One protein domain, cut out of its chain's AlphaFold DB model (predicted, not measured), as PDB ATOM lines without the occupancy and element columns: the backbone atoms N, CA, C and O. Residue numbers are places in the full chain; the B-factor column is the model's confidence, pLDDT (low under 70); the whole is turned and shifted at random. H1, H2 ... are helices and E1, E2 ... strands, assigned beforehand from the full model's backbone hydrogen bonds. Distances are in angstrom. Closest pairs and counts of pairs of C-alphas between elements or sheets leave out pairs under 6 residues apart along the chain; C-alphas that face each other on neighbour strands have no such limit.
ATOM      1  N   GLU A 149     -15.730  46.158  67.485       77.50
ATOM      2  CA  GLU A 149     -15.101  46.249  66.170       77.50
ATOM      3  C   GLU A 149     -13.573  46.288  66.253       77.50
ATOM      4  O   GLU A 149     -12.936  45.734  65.359       77.50
ATOM      5  N   LEU A 150     -12.972  46.869  67.301       80.50
ATOM      6  CA  LEU A 150     -11.517  46.899  67.458       80.50
ATOM      7  C   LEU A 150     -10.954  45.487  67.661       80.50
ATOM      8  O   LEU A 150      -9.935  45.147  67.070       80.50
ATOM      9  N   MET A 151     -11.679  44.627  68.384       82.62
ATOM     10  CA  MET A 151     -11.310  43.220  68.612       82.62
ATOM     11  C   MET A 151     -11.239  42.388  67.321       82.62
ATOM     12  O   MET A 151     -10.713  41.277  67.321       82.62
ATOM     13  N   LYS A 152     -11.782  42.897  66.208       85.31
ATOM     14  CA  LYS A 152     -11.715  42.241  64.892       85.31
ATOM     15  C   LYS A 152     -10.424  42.559  64.139       85.31
ATOM     16  O   LYS A 152     -10.160  41.924  63.116       85.31
ATOM     17  N   TRP A 153      -9.663  43.547  64.599       87.75
ATOM     18  CA  TRP A 153      -8.400  43.953  64.002       87.75
ATOM     19  C   TRP A 153      -7.226  43.221  64.655       87.75
ATOM     20  O   TRP A 153      -7.176  43.029  65.864       87.75
ATOM     21  N   ASN A 154      -6.274  42.820  63.824       89.75
ATOM     22  CA  ASN A 154      -5.004  42.203  64.185       89.75
ATOM     23  C   ASN A 154      -3.865  43.054  63.609       89.75
ATOM     24  O   ASN A 154      -4.106  43.905  62.756       89.75
ATOM     25  N   ILE A 155      -2.631  42.808  64.048       89.56
ATOM     26  CA  ILE A 155      -1.435  43.511  63.564       89.56
ATOM     27  C   ILE A 155      -0.469  42.479  62.984       89.56
ATOM     28  O   ILE A 155      -0.227  41.439  63.596       89.56
ATOM     29  N   ASP A 156       0.060  42.750  61.795       90.38
ATOM     30  CA  ASP A 156       1.202  42.037  61.222       90.38
ATOM     31  C   ASP A 156       2.324  43.020  60.846       90.38
ATOM     32  O   ASP A 156       2.263  44.203  61.175       90.38
ATOM     33  N   GLU A 157       3.369  42.540  60.170       89.69
ATOM     34  CA  GLU A 157       4.501  43.371  59.726       89.69
ATOM     35  C   GLU A 157       4.110  44.495  58.743       89.69
ATOM     36  O   GLU A 157       4.887  45.423  58.541       89.69
ATOM     37  N   TYR A 158       2.900  44.445  58.172       86.69
ATOM     38  CA  TYR A 158       2.333  45.457  57.274       86.69
ATOM     39  C   TYR A 158       1.232  46.290  57.962       86.69
ATOM     40  O   TYR A 158       0.411  46.915  57.289       86.69
ATOM     41  N   GLY A 159       1.158  46.259  59.296       88.56
ATOM     42  CA  GLY A 159       0.228  47.061  60.091       88.56
ATOM     43  C   GLY A 159      -1.103  46.372  60.394       88.56
ATOM     44  O   GLY A 159      -1.219  45.141  60.413       88.56
ATOM     45  N   TYR A 160      -2.124  47.181  60.685       89.69
ATOM     46  CA  TYR A 160      -3.434  46.676  61.083       89.69
ATOM     47  C   TYR A 160      -4.168  46.002  59.917       89.69
ATOM     48  O   TYR A 160      -4.208  46.492  58.788       89.69
ATOM     49  N   TRP A 161      -4.828  44.885  60.204       91.06
ATOM     50  CA  TRP A 161      -5.690  44.191  59.255       91.06
ATOM     51  C   TRP A 161      -6.862  43.505  59.955       91.06
ATOM     52  O   TRP A 161      -6.787  43.129  61.121       91.06
ATOM     53  N   LYS A 162      -7.956  43.293  59.227       91.62
ATOM     54  CA  LYS A 162      -9.061  42.423  59.648       91.62
ATOM     55  C   LYS A 162      -9.473  41.469  58.541       91.62
ATOM     56  O   LYS A 162      -9.105  41.638  57.378       91.62
ATOM     57  N   GLU A 163     -10.255  40.461  58.893       93.19
ATOM     58  CA  GLU A 163     -10.799  39.520  57.920       93.19
ATOM     59  C   GLU A 163     -11.772  40.218  56.967       93.19
ATOM     60  O   GLU A 163     -12.810  40.744  57.369       93.19
ATOM     61  N   GLY A 164     -11.411  40.236  55.685       92.00
ATOM     62  CA  GLY A 164     -12.240  40.760  54.617       92.00
ATOM     63  C   GLY A 164     -13.152  39.692  54.014       92.00
ATOM     64  O   GLY A 164     -13.686  38.806  54.677       92.00
ATOM     65  N   ARG A 165     -13.354  39.783  52.698       92.00
ATOM     66  CA  ARG A 165     -14.196  38.838  51.952       92.00
ATOM     67  C   ARG A 165     -13.401  37.622  51.489       92.00
ATOM     68  O   ARG A 165     -12.211  37.721  51.197       92.00
ATOM     69  N   ASN A 166     -14.102  36.503  51.334       94.38
ATOM     70  CA  ASN A 166     -13.562  35.355  50.619       94.38
ATOM     71  C   ASN A 166     -13.272  35.749  49.156       94.38
ATOM     72  O   ASN A 166     -14.076  36.440  48.525       94.38
ATOM     73  N   ILE A 167     -12.123  35.335  48.622       95.25
ATOM     74  CA  ILE A 167     -11.745  35.596  47.231       95.25
ATOM     75  C   ILE A 167     -12.432  34.636  46.257       95.25
ATOM     76  O   ILE A 167     -12.388  34.886  45.056       95.25
ATOM     77  N   LYS A 168     -13.094  33.570  46.727       94.88
ATOM     78  CA  LYS A 168     -13.954  32.730  45.884       94.88
ATOM     79  C   LYS A 168     -15.127  33.554  45.352       94.88
ATOM     80  O   LYS A 168     -15.839  34.206  46.113       94.88
ATOM     81  N   GLY A 169     -15.319  33.529  44.039       91.19
ATOM     82  CA  GLY A 169     -16.363  34.269  43.347       91.19
ATOM     83  C   GLY A 169     -17.765  33.858  43.793       91.19
ATOM     84  O   GLY A 169     -18.056  32.679  43.996       91.19
ATOM     85  N   THR A 170     -18.645  34.849  43.902       89.56
ATOM     86  CA  THR A 170     -20.079  34.688  44.164       89.56
ATOM     87  C   THR A 170     -20.879  35.558  43.190       89.56
ATOM     88  O   THR A 170     -20.342  36.498  42.599       89.56
ATOM     89  N   GLY A 171     -22.156  35.227  42.988       89.19
ATOM     90  CA  GLY A 171     -23.047  35.959  42.082       89.19
ATOM     91  C   GLY A 171     -22.907  35.575  40.605       89.19
ATOM     92  O   GLY A 171     -22.343  34.538  40.258       89.19
ATOM     93  N   GLU A 172     -23.445  36.420  39.729       88.44
ATOM     94  CA  GLU A 172     -23.640  36.124  38.301       88.44
ATOM     95  C   GLU A 172     -22.330  35.929  37.517       88.44
ATOM     96  O   GLU A 172     -22.260  35.113  36.601       88.44
ATOM     97  N   ASN A 173     -21.262  36.623  37.922       87.12
ATOM     98  CA  ASN A 173     -19.940  36.524  37.292       87.12
ATOM     99  C   ASN A 173     -19.046  35.442  37.919       87.12
ATOM    100  O   ASN A 173     -17.868  35.331  37.569       87.12
ATOM    101  N   ALA A 174     -19.559  34.672  38.882       92.62
ATOM    102  CA  ALA A 174     -18.817  33.592  39.520       92.62
ATOM    103  C   ALA A 174     -18.478  32.414  38.589       92.62
ATOM    104  O   ALA A 174     -17.376  31.907  38.749       92.62
ATOM    105  N   PRO A 175     -19.337  31.956  37.657       95.62
ATOM    106  CA  PRO A 175     -19.064  30.754  36.867       95.62
ATOM    107  C   PRO A 175     -17.781  30.837  36.035       95.62
ATOM    108  O   PRO A 175     -17.477  31.882  35.452       95.62
ATOM    109  N   ARG A 176     -17.075  29.702  35.914       95.31
ATOM    110  CA  ARG A 176     -15.826  29.582  35.138       95.31
ATOM    111  C   ARG A 176     -15.933  30.127  33.718       95.31
ATOM    112  O   ARG A 176     -15.020  30.805  33.262       95.31
ATOM    113  N   GLU A 177     -17.044  29.855  33.042       94.50
ATOM    114  CA  GLU A 177     -17.299  30.267  31.655       94.50
ATOM    115  C   GLU A 177     -17.137  31.778  31.440       94.50
ATOM    116  O   GLU A 177     -16.700  32.209  30.376       94.50
ATOM    117  N   LYS A 178     -17.436  32.592  32.462       93.69
ATOM    118  CA  LYS A 178     -17.313  34.053  32.394       93.69
ATOM    119  C   LYS A 178     -15.860  34.519  32.483       93.69
ATOM    120  O   LYS A 178     -15.517  35.544  31.902       93.69
ATOM    121  N   ARG A 179     -15.016  33.816  33.250       92.50
ATOM    122  CA  ARG A 179     -13.612  34.190  33.516       92.50
ATOM    123  C   ARG A 179     -12.703  32.948  33.603       92.50
ATOM    124  O   ARG A 179     -12.182  32.655  34.682       92.50
ATOM    125  N   PRO A 180     -12.461  32.219  32.494       93.31
ATOM    126  CA  PRO A 180     -11.784  30.918  32.543       93.31
ATOM    127  C   PRO A 180     -10.369  30.958  33.133       93.31
ATOM    128  O   PRO A 180      -9.965  30.017  33.809       93.31
ATOM    129  N   SER A 181      -9.634  32.058  32.937       93.75
ATOM    130  CA  SER A 181      -8.282  32.259  33.483       93.75
ATOM    131  C   SER A 181      -8.238  32.370  35.012       93.75
ATOM    132  O   SER A 181      -7.191  32.154  35.618       93.75
ATOM    133  N   MET A 182      -9.373  32.682  35.640       95.31
ATOM    134  CA  MET A 182      -9.517  32.840  37.089       95.31
ATOM    135  C   MET A 182      -9.924  31.532  37.784       95.31
ATOM    136  O   MET A 182     -10.071  31.500  39.006       95.31
ATOM    137  N   PHE A 183     -10.119  30.450  37.025       96.75
ATOM    138  CA  PHE A 183     -10.300  29.100  37.549       96.75
ATOM    139  C   PHE A 183      -8.955  28.376  37.529       96.75
ATOM    140  O   PHE A 183      -8.462  27.979  36.473       96.75
ATOM    141  N   TYR A 184      -8.336  28.226  38.694       96.75
ATOM    142  CA  TYR A 184      -7.066  27.524  38.835       96.75
ATOM    143  C   TYR A 184      -6.933  26.914  40.235       96.75
ATOM    144  O   TYR A 184      -7.551  27.423  41.174       96.75
ATOM    145  N   PRO A 185      -6.156  25.832  40.392       97.12
ATOM    146  CA  PRO A 185      -5.913  25.243  41.700       97.12
ATOM    147  C   PRO A 185      -5.009  26.140  42.546       97.12
ATOM    148  O   PRO A 185      -4.040  26.715  42.046       97.12
ATOM    149  N   ILE A 186      -5.327  26.234  43.835       97.44
ATOM    150  CA  ILE A 186      -4.410  26.717  44.867       97.44
ATOM    151  C   ILE A 186      -3.997  25.497  45.684       97.44
ATOM    152  O   ILE A 186      -4.854  24.752  46.160       97.44
ATOM    153  N   TYR A 187      -2.693  25.282  45.827       97.56
ATOM    154  CA  TYR A 187      -2.139  24.172  46.591       97.56
ATOM    155  C   TYR A 187      -1.801  24.626  48.007       97.56
ATOM    156  O   TYR A 187      -1.189  25.680  48.183       97.56
ATOM    157  N   LEU A 188      -2.183  23.834  49.005       97.25
ATOM    158  CA  LEU A 188      -1.924  24.096  50.416       97.25
ATOM    159  C   LEU A 188      -0.917  23.095  50.992       97.25
ATOM    160  O   LEU A 188      -0.867  21.937  50.564       97.25
ATOM    161  N   SER A 189      -0.127  23.546  51.967       96.38
ATOM    162  CA  SER A 189       0.566  22.662  52.910       96.38
ATOM    163  C   SER A 189      -0.360  22.241  54.055       96.38
ATOM    164  O   SER A 189      -1.452  22.795  54.212       96.38
ATOM    165  N   ASP A 190       0.088  21.298  54.888       94.00
ATOM    166  CA  ASP A 190      -0.624  20.918  56.119       94.00
ATOM    167  C   ASP A 190      -0.804  22.109  57.080       94.00
ATOM    168  O   ASP A 190      -1.831  22.218  57.748       94.00
ATOM    169  N   ASP A 191       0.143  23.053  57.064       94.44
ATOM    170  CA  ASP A 191       0.114  24.307  57.832       94.44
ATOM    171  C   ASP A 191      -0.705  25.429  57.157       94.44
ATOM    172  O   ASP A 191      -0.677  26.578  57.594       94.44
ATOM    173  N   LEU A 192      -1.441  25.116  56.082       94.62
ATOM    174  CA  LEU A 192      -2.279  26.045  55.309       94.62
ATOM    175  C   LEU A 192      -1.525  27.169  54.572       94.62
ATOM    176  O   LEU A 192      -2.139  28.151  54.148       94.62
ATOM    177  N   GLU A 193      -0.220  27.023  54.347       93.94
ATOM    178  CA  GLU A 193       0.518  27.915  53.450       93.94
ATOM    179  C   GLU A 193       0.133  27.665  51.987       93.94
ATOM    180  O   GLU A 193      -0.115  26.525  51.594       93.94
ATOM    181  N   ILE A 194       0.157  28.709  51.153       94.94
ATOM    182  CA  ILE A 194      -0.315  28.632  49.761       94.94
ATOM    183  C   ILE A 194       0.812  28.572  48.722       94.94
ATOM    184  O   ILE A 194       1.809  29.299  48.782       94.94
ATOM    185  N   SER A 195       0.575  27.803  47.662       94.56
ATOM    186  CA  SER A 195       1.379  27.769  46.443       94.56
ATOM    187  C   SER A 195       0.492  27.675  45.201       94.56
ATOM    188  O   SER A 195      -0.613  27.137  45.241       94.56
ATOM    189  N   LEU A 196       0.987  28.194  44.077       94.81
ATOM    190  CA  LEU A 196       0.379  27.993  42.756       94.81
ATOM    191  C   LEU A 196       0.969  26.783  42.019       94.81
ATOM    192  O   LEU A 196       0.483  26.410  40.955       94.81
ATOM    193  N   GLU A 197       1.989  26.156  42.606       94.38
ATOM    194  CA  GLU A 197       2.667  24.977  42.081       94.38
ATOM    195  C   GLU A 197       2.580  23.827  43.082       94.38
ATOM    196  O   GLU A 197       2.847  23.995  44.279       94.38
ATOM    197  N   LYS A 198       2.219  22.650  42.571       96.12
ATOM    198  CA  LYS A 198       2.144  21.420  43.352       96.12
ATOM    199  C   LYS A 198       3.546  20.930  43.697       96.12
ATOM    200  O   LYS A 198       4.422  20.869  42.839       96.12
ATOM    201  N   SER A 199       3.740  20.520  44.941       95.25
ATOM    202  CA  SER A 199       4.987  19.907  45.406       95.25
ATOM    203  C   SER A 199       4.709  18.943  46.557       95.25
ATOM    204  O   SER A 199       3.570  18.812  46.997       95.25
ATOM    205  N   ASN A 200       5.750  18.296  47.086       94.88
ATOM    206  CA  ASN A 200       5.609  17.458  48.280       94.88
ATOM    207  C   ASN A 200       5.130  18.269  49.499       94.88
ATOM    208  O   ASN A 200       4.348  17.757  50.293       94.88
ATOM    209  N   LYS A 201       5.556  19.538  49.629       95.31
ATOM    210  CA  LYS A 201       5.083  20.436  50.697       95.31
ATOM    211  C   LYS A 201       3.647  20.900  50.430       95.31
ATOM    212  O   LYS A 201       2.809  20.832  51.320       95.31
ATOM    213  N   TYR A 202       3.366  21.342  49.206       96.75
ATOM    214  CA  TYR A 202       2.069  21.886  48.788       96.75
ATOM    215  C   TYR A 202       1.271  20.831  48.015       96.75
ATOM    216  O   TYR A 202       1.273  20.819  46.779       96.75
ATOM    217  N   HIS A 203       0.643  19.908  48.745       95.75
ATOM    218  CA  HIS A 203       0.037  18.701  48.177       95.75
ATOM    219  C   HIS A 203      -1.500  18.677  48.250       95.75
ATOM    220  O   HIS A 203      -2.122  17.891  47.530       95.75
ATOM    221  N   ILE A 204      -2.119  19.540  49.063       96.06
ATOM    222  CA  ILE A 204      -3.578  19.657  49.177       96.06
ATOM    223  C   ILE A 204      -4.076  20.570  48.056       96.06
ATOM    224  O   ILE A 204      -3.830  21.771  48.072       96.06
ATOM    225  N   GLU A 205      -4.773  20.020  47.067       96.62
ATOM    226  CA  GLU A 205      -5.312  20.793  45.944       96.62
ATOM    227  C   GLU A 205      -6.688  21.371  46.273       96.62
ATOM    228  O   GLU A 205      -7.610  20.637  46.634       96.62
ATOM    229  N   VAL A 206      -6.848  22.686  46.103       96.38
ATOM    230  CA  VAL A 206      -8.129  23.362  46.304       96.38
ATOM    231  C   VAL A 206      -8.556  24.097  45.044       96.38
ATOM    232  O   VAL A 206      -7.889  25.019  44.571       96.38
ATOM    233  N   LEU A 207      -9.719  23.707  44.526       95.38
ATOM    234  CA  LEU A 207     -10.377  24.374  43.412       95.38
ATOM    235  C   LEU A 207     -11.512  25.279  43.913       95.38
ATOM    236  O   LEU A 207     -12.179  24.959  44.903       95.38
ATOM    237  N   PRO A 208     -11.778  26.398  43.220       94.81
ATOM    238  CA  PRO A 208     -12.899  27.271  43.532       94.81
ATOM    239  C   PRO A 208     -14.222  26.596  43.142       94.81
ATOM    240  O   PRO A 208     -14.750  26.788  42.049       94.81
ATOM    241  N   LEU A 209     -14.770  25.791  44.055       93.31
ATOM    242  CA  LEU A 209     -16.040  25.088  43.876       93.31
ATOM    243  C   LEU A 209     -17.104  25.605  44.850       93.31
ATOM    244  O   LEU A 209     -16.825  25.905  46.015       93.31
ATOM    245  N   THR A 210     -18.349  25.673  44.384       89.69
ATOM    246  CA  THR A 210     -19.525  25.930  45.227       89.69
ATOM    247  C   THR A 210     -20.575  24.870  44.927       89.69
ATOM    248  O   THR A 210     -21.109  24.832  43.822       89.69
ATOM    249  N   ASN A 211     -20.854  23.992  45.896       87.69
ATOM    250  CA  ASN A 211     -21.782  22.860  45.745       87.69
ATOM    251  C   ASN A 211     -21.474  22.009  44.496       87.69
ATOM    252  O   ASN A 211     -22.363  21.699  43.707       87.69
ATOM    253  N   GLY A 212     -20.189  21.711  44.274       87.81
ATOM    254  CA  GLY A 212     -19.705  20.942  43.122       87.81
ATOM    255  C   GLY A 212     -19.651  21.700  41.790       87.81
ATOM    256  O   GLY A 212     -19.168  21.147  40.810       87.81
ATOM    257  N   LYS A 213     -20.102  22.960  41.728       92.19
ATOM    258  CA  LYS A 213     -20.034  23.788  40.514       92.19
ATOM    259  C   LYS A 213     -18.750  24.609  40.461       92.19
ATOM    260  O   LYS A 213     -18.361  25.210  41.465       92.19
ATOM    261  N   GLU A 214     -18.145  24.677  39.277       95.88
ATOM    262  CA  GLU A 214     -16.949  25.476  39.003       95.88
ATOM    263  C   GLU A 214     -17.252  26.980  39.038       95.88
ATOM    264  O   GLU A 214     -18.038  27.500  38.240       95.88
ATOM    265  N   VAL A 215     -16.593  27.691  39.952       95.75
ATOM    266  CA  VAL A 215     -16.607  29.156  40.032       95.75
ATOM    267  C   VAL A 215     -15.186  29.702  39.934       95.75
ATOM    268  O   VAL A 215     -14.228  28.960  40.017       95.75
ATOM    269  N   CYS A 216     -15.004  30.998  39.750       96.12
ATOM    270  CA  CYS A 216     -13.691  31.622  39.639       96.12
ATOM    271  C   CYS A 216     -13.197  32.148  40.985       96.12
ATOM    272  O   CYS A 216     -13.991  32.560  41.831       96.12
ATOM    273  N   TRP A 217     -11.881  32.261  41.141       96.44
ATOM    274  CA  TRP A 217     -11.307  33.204  42.096       96.44
ATOM    275  C   TRP A 217     -11.553  34.645  41.629       96.44
ATOM    276  O   TRP A 217     -11.758  34.922  40.449       96.44
ATOM    277  N   ASN A 218     -11.516  35.594  42.558       95.00
ATOM    278  CA  ASN A 218     -11.521  37.023  42.254       95.00
ATOM    279  C   ASN A 218     -10.101  37.589  42.103       95.00
ATOM    280  O   ASN A 218      -9.964  38.744  41.714       95.00
ATOM    281  N   TRP A 219      -9.063  36.793  42.380       95.56
ATOM    282  CA  TRP A 219      -7.655  37.143  42.170       95.56
ATOM    283  C   TRP A 219      -7.063  36.302  41.038       95.56
ATOM    284  O   TRP A 219      -7.275  35.090  40.996       95.56
ATOM    285  N   GLY A 220      -6.344  36.937  40.114       95.50
ATOM    286  CA  GLY A 220      -5.578  36.230  39.083       95.50
ATOM    287  C   GLY A 220      -4.310  35.603  39.664       95.50
ATOM    288  O   GLY A 220      -3.886  35.990  40.752       95.50
ATOM    289  N   LYS A 221      -3.691  34.664  38.937       94.88
ATOM    290  CA  LYS A 221      -2.476  33.960  39.388       94.88
ATOM    291  C   LYS A 221      -1.350  34.921  39.768       94.88
ATOM    292  O   LYS A 221      -0.848  34.841  40.881       94.88
ATOM    293  N   ASP A 222      -1.022  35.863  38.889       95.00
ATOM    294  CA  ASP A 222       0.078  36.811  39.117       95.00
ATOM    295  C   ASP A 222      -0.200  37.714  40.323       95.00
ATOM    296  O   ASP A 222       0.665  37.918  41.174       95.00
ATOM    297  N   PHE A 223      -1.445  38.191  40.450       95.19
ATOM    298  CA  PHE A 223      -1.863  39.006  41.589       95.19
ATOM    299  C   PHE A 223      -1.792  38.220  42.901       95.19
ATOM    300  O   PHE A 223      -1.273  38.732  43.889       95.19
ATOM    301  N   LEU A 224      -2.274  36.973  42.920       95.00
ATOM    302  CA  LEU A 224      -2.192  36.116  44.101       95.00
ATOM    303  C   LEU A 224      -0.737  35.815  44.459       95.00
ATOM    304  O   LEU A 224      -0.381  35.891  45.628       95.00
ATOM    305  N   GLN A 225       0.113  35.527  43.471       94.06
ATOM    306  CA  GLN A 225       1.532  35.261  43.689       94.06
ATOM    307  C   GLN A 225       2.255  36.466  44.302       94.06
ATOM    308  O   GLN A 225       3.058  36.278  45.214       94.06
ATOM    309  N   ALA A 226       1.957  37.681  43.838       94.38
ATOM    310  CA  ALA A 226       2.533  38.911  44.378       94.38
ATOM    311  C   ALA A 226       1.982  39.276  45.771       94.38
ATOM    312  O   ALA A 226       2.697  39.851  46.583       94.38
ATOM    313  N   ASN A 227       0.730  38.908  46.072       93.88
ATOM    314  CA  ASN A 227       0.012  39.331  47.281       93.88
ATOM    315  C   ASN A 227      -0.343  38.161  48.213       93.88
ATOM    316  O   ASN A 227      -1.366  38.187  48.892       93.88
ATOM    317  N   LYS A 228       0.482  37.107  48.267       92.06
ATOM    318  CA  LYS A 228       0.211  35.942  49.136       92.06
ATOM    319  C   LYS A 228       0.063  36.319  50.610       92.06
ATOM    320  O   LYS A 228      -0.775  35.747  51.298       92.06
ATOM    321  N   HIS A 229       0.852  37.291  51.070       91.31
ATOM    322  CA  HIS A 229       0.842  37.797  52.447       91.31
ATOM    323  C   HIS A 229      -0.497  38.453  52.842       91.31
ATOM    324  O   HIS A 229      -0.825  38.527  54.030       91.31
ATOM    325  N   GLU A 230      -1.301  38.859  51.856       93.62
ATOM    326  CA  GLU A 230      -2.641  39.426  52.029       93.62
ATOM    327  C   GLU A 230      -3.748  38.362  52.100       93.62
ATOM    328  O   GLU A 230      -4.927  38.708  52.208       93.62
ATOM    329  N   LEU A 231      -3.417  37.069  52.025       94.69
ATOM    330  CA  LEU A 231      -4.399  35.989  52.008       94.69
ATOM    331  C   LEU A 231      -4.328  35.132  53.272       94.69
ATOM    332  O   LEU A 231      -3.273  34.648  53.669       94.69
ATOM    333  N   ILE A 232      -5.486  34.908  53.879       95.06
ATOM    334  CA  ILE A 232      -5.675  34.042  55.040       95.06
ATOM    335  C   ILE A 232      -6.391  32.787  54.566       95.06
ATOM    336  O   ILE A 232      -7.434  32.873  53.912       95.06
ATOM    337  N   VAL A 233      -5.873  31.621  54.934       96.12
ATOM    338  CA  VAL A 233      -6.532  30.343  54.663       96.12
ATOM    339  C   VAL A 233      -7.129  29.804  55.952       96.12
ATOM    340  O   VAL A 233      -6.448  29.688  56.966       96.12
ATOM    341  N   LYS A 234      -8.419  29.468  55.917       95.38
ATOM    342  CA  LYS A 234      -9.123  28.839  57.040       95.38
ATOM    343  C   LYS A 234      -9.795  27.556  56.600       95.38
ATOM    344  O   LYS A 234     -10.560  27.563  55.636       95.38
ATOM    345  N   LYS A 235      -9.578  26.478  57.347       94.44
ATOM    346  CA  LYS A 235     -10.319  25.228  57.176       94.44
ATOM    347  C   LYS A 235     -11.665  25.317  57.903       94.44
ATOM    348  O   LYS A 235     -11.710  25.655  59.082       94.44
ATOM    349  N   VAL A 236     -12.757  25.034  57.197       91.12
ATOM    350  CA  VAL A 236     -14.130  25.019  57.724       91.12
ATOM    351  C   VAL A 236     -14.789  23.709  57.302       91.12
ATOM    352  O   VAL A 236     -15.209  23.552  56.153       91.12
ATOM    353  N   GLY A 237     -14.848  22.753  58.233       88.88
ATOM    354  CA  GLY A 237     -15.185  21.364  57.910       88.88
ATOM    355  C   GLY A 237     -14.177  20.791  56.909       88.88
ATOM    356  O   GLY A 237     -12.968  20.874  57.131       88.88
ATOM    357  N   ASP A 238     -14.680  20.289  55.782       86.38
ATOM    358  CA  ASP A 238     -13.860  19.759  54.680       86.38
ATOM    359  C   ASP A 238     -13.475  20.816  53.630       86.38
ATOM    360  O   ASP A 238     -12.767  20.516  52.671       86.38
ATOM    361  N   ASN A 239     -13.933  22.062  53.790       89.56
ATOM    362  CA  ASN A 239     -13.680  23.143  52.840       89.56
ATOM    363  C   ASN A 239     -12.592  24.101  53.331       89.56
ATOM    364  O   ASN A 239     -12.359  24.251  54.531       89.56
ATOM    365  N   TYR A 240     -11.988  24.830  52.391       94.56
ATOM    366  CA  TYR A 240     -11.036  25.902  52.677       94.56
ATOM    367  C   TYR A 240     -11.588  27.250  52.212       94.56
ATOM    368  O   TYR A 240     -12.045  27.408  51.076       94.56
ATOM    369  N   ASN A 241     -11.537  28.234  53.103       94.88
ATOM    370  CA  ASN A 241     -11.865  29.621  52.821       94.88
ATOM    371  C   ASN A 241     -10.582  30.423  52.626       94.88
ATOM    372  O   ASN A 241      -9.686  30.366  53.462       94.88
ATOM    373  N   PHE A 242     -10.544  31.205  51.552       95.88
ATOM    374  CA  PHE A 242      -9.431  32.084  51.208       95.88
ATOM    375  C   PHE A 242      -9.890  33.518  51.427       95.88
ATOM    376  O   PHE A 242     -10.613  34.078  50.608       95.88
ATOM    377  N   ILE A 243      -9.562  34.084  52.577       96.12
ATOM    378  CA  ILE A 243     -10.065  35.376  53.033       96.12
ATOM    379  C   ILE A 243      -8.984  36.416  52.784       96.12
ATOM    380  O   ILE A 243      -7.859  36.257  53.246       96.12
ATOM    381  N   LYS A 244      -9.311  37.490  52.064       95.12
ATOM    382  CA  LYS A 244      -8.367  38.600  51.920       95.12
ATOM    383  C   LYS A 244      -8.272  39.381  53.229       95.12
ATOM    384  O   LYS A 244      -9.304  39.656  53.849       95.12
ATOM    385  N   LYS A 245      -7.070  39.797  53.604       93.38
ATOM    386  CA  LYS A 245      -6.869  40.834  54.612       93.38
ATOM    387  C   LYS A 245      -7.480  42.137  54.101       93.38
ATOM    388  O   LYS A 245      -7.394  42.487  52.923       93.38
ATOM    389  N   GLN A 246      -8.196  42.816  54.982       90.25
ATOM    390  CA  GLN A 246      -8.669  44.171  54.764       90.25
ATOM    391  C   GLN A 246      -7.862  45.088  55.673       90.25
ATOM    392  O   GLN A 246      -7.954  44.976  56.893       90.25
ATOM    393  N   ARG A 247      -7.095  45.982  55.058       87.44
ATOM    394  CA  ARG A 247      -6.276  46.989  55.735       87.44
ATOM    395  C   ARG A 247      -7.017  48.330  55.811       87.44
ATOM    396  O   ARG A 247      -7.946  48.536  55.016       87.44
TER     397      ARG A 247
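What this domain is: This is residues 149 to 247 of the 340 residues of the protein "Site-specific DNA-methyltransferase (adenine-specific)" of Helicobacter pylori (UniProt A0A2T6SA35). There is little regular structure: an antiparallel sheet, E1-E2-E6-E5, curled like part of a barrel, hairpin E3 and E4, helix H1 and long loops. The printed part has 99 residues, 38 in named elements, mostly strand: E1-E2-E3-E4-H1-E5-E6. The whole is compact: radius of gyration of the C-alphas 13.9 A, spans 39 by 36 by 29 A.

Where its parts are: Find C-alpha 153 at (-8.400, 43.953, 64.002), where E1, residues 153 to 156, begins. Read on to E2, 159 to 166; E3, 186 to 188; E4, 204 to 206; H1, 221 to 226; E5, 231 to 236. E6, 239 to 246, runs 21.7 A to (-8.669, 44.171, 54.764).

How they stand to each other: Within hydrogen-bond range, find N 164 and O 244 of neighbours E2 and E6, 2.9 A, and N 234 and O 241 of hairpin E5 and E6, 2.9 A. H1 is not on the sheet; every O i to N i+4 pair there is within range.

The domain as a whole: Links E2 to E3, E3 to E4 and E4 to H1 are long. The printed part has no cut; no printed residue is under 70 pLDDT.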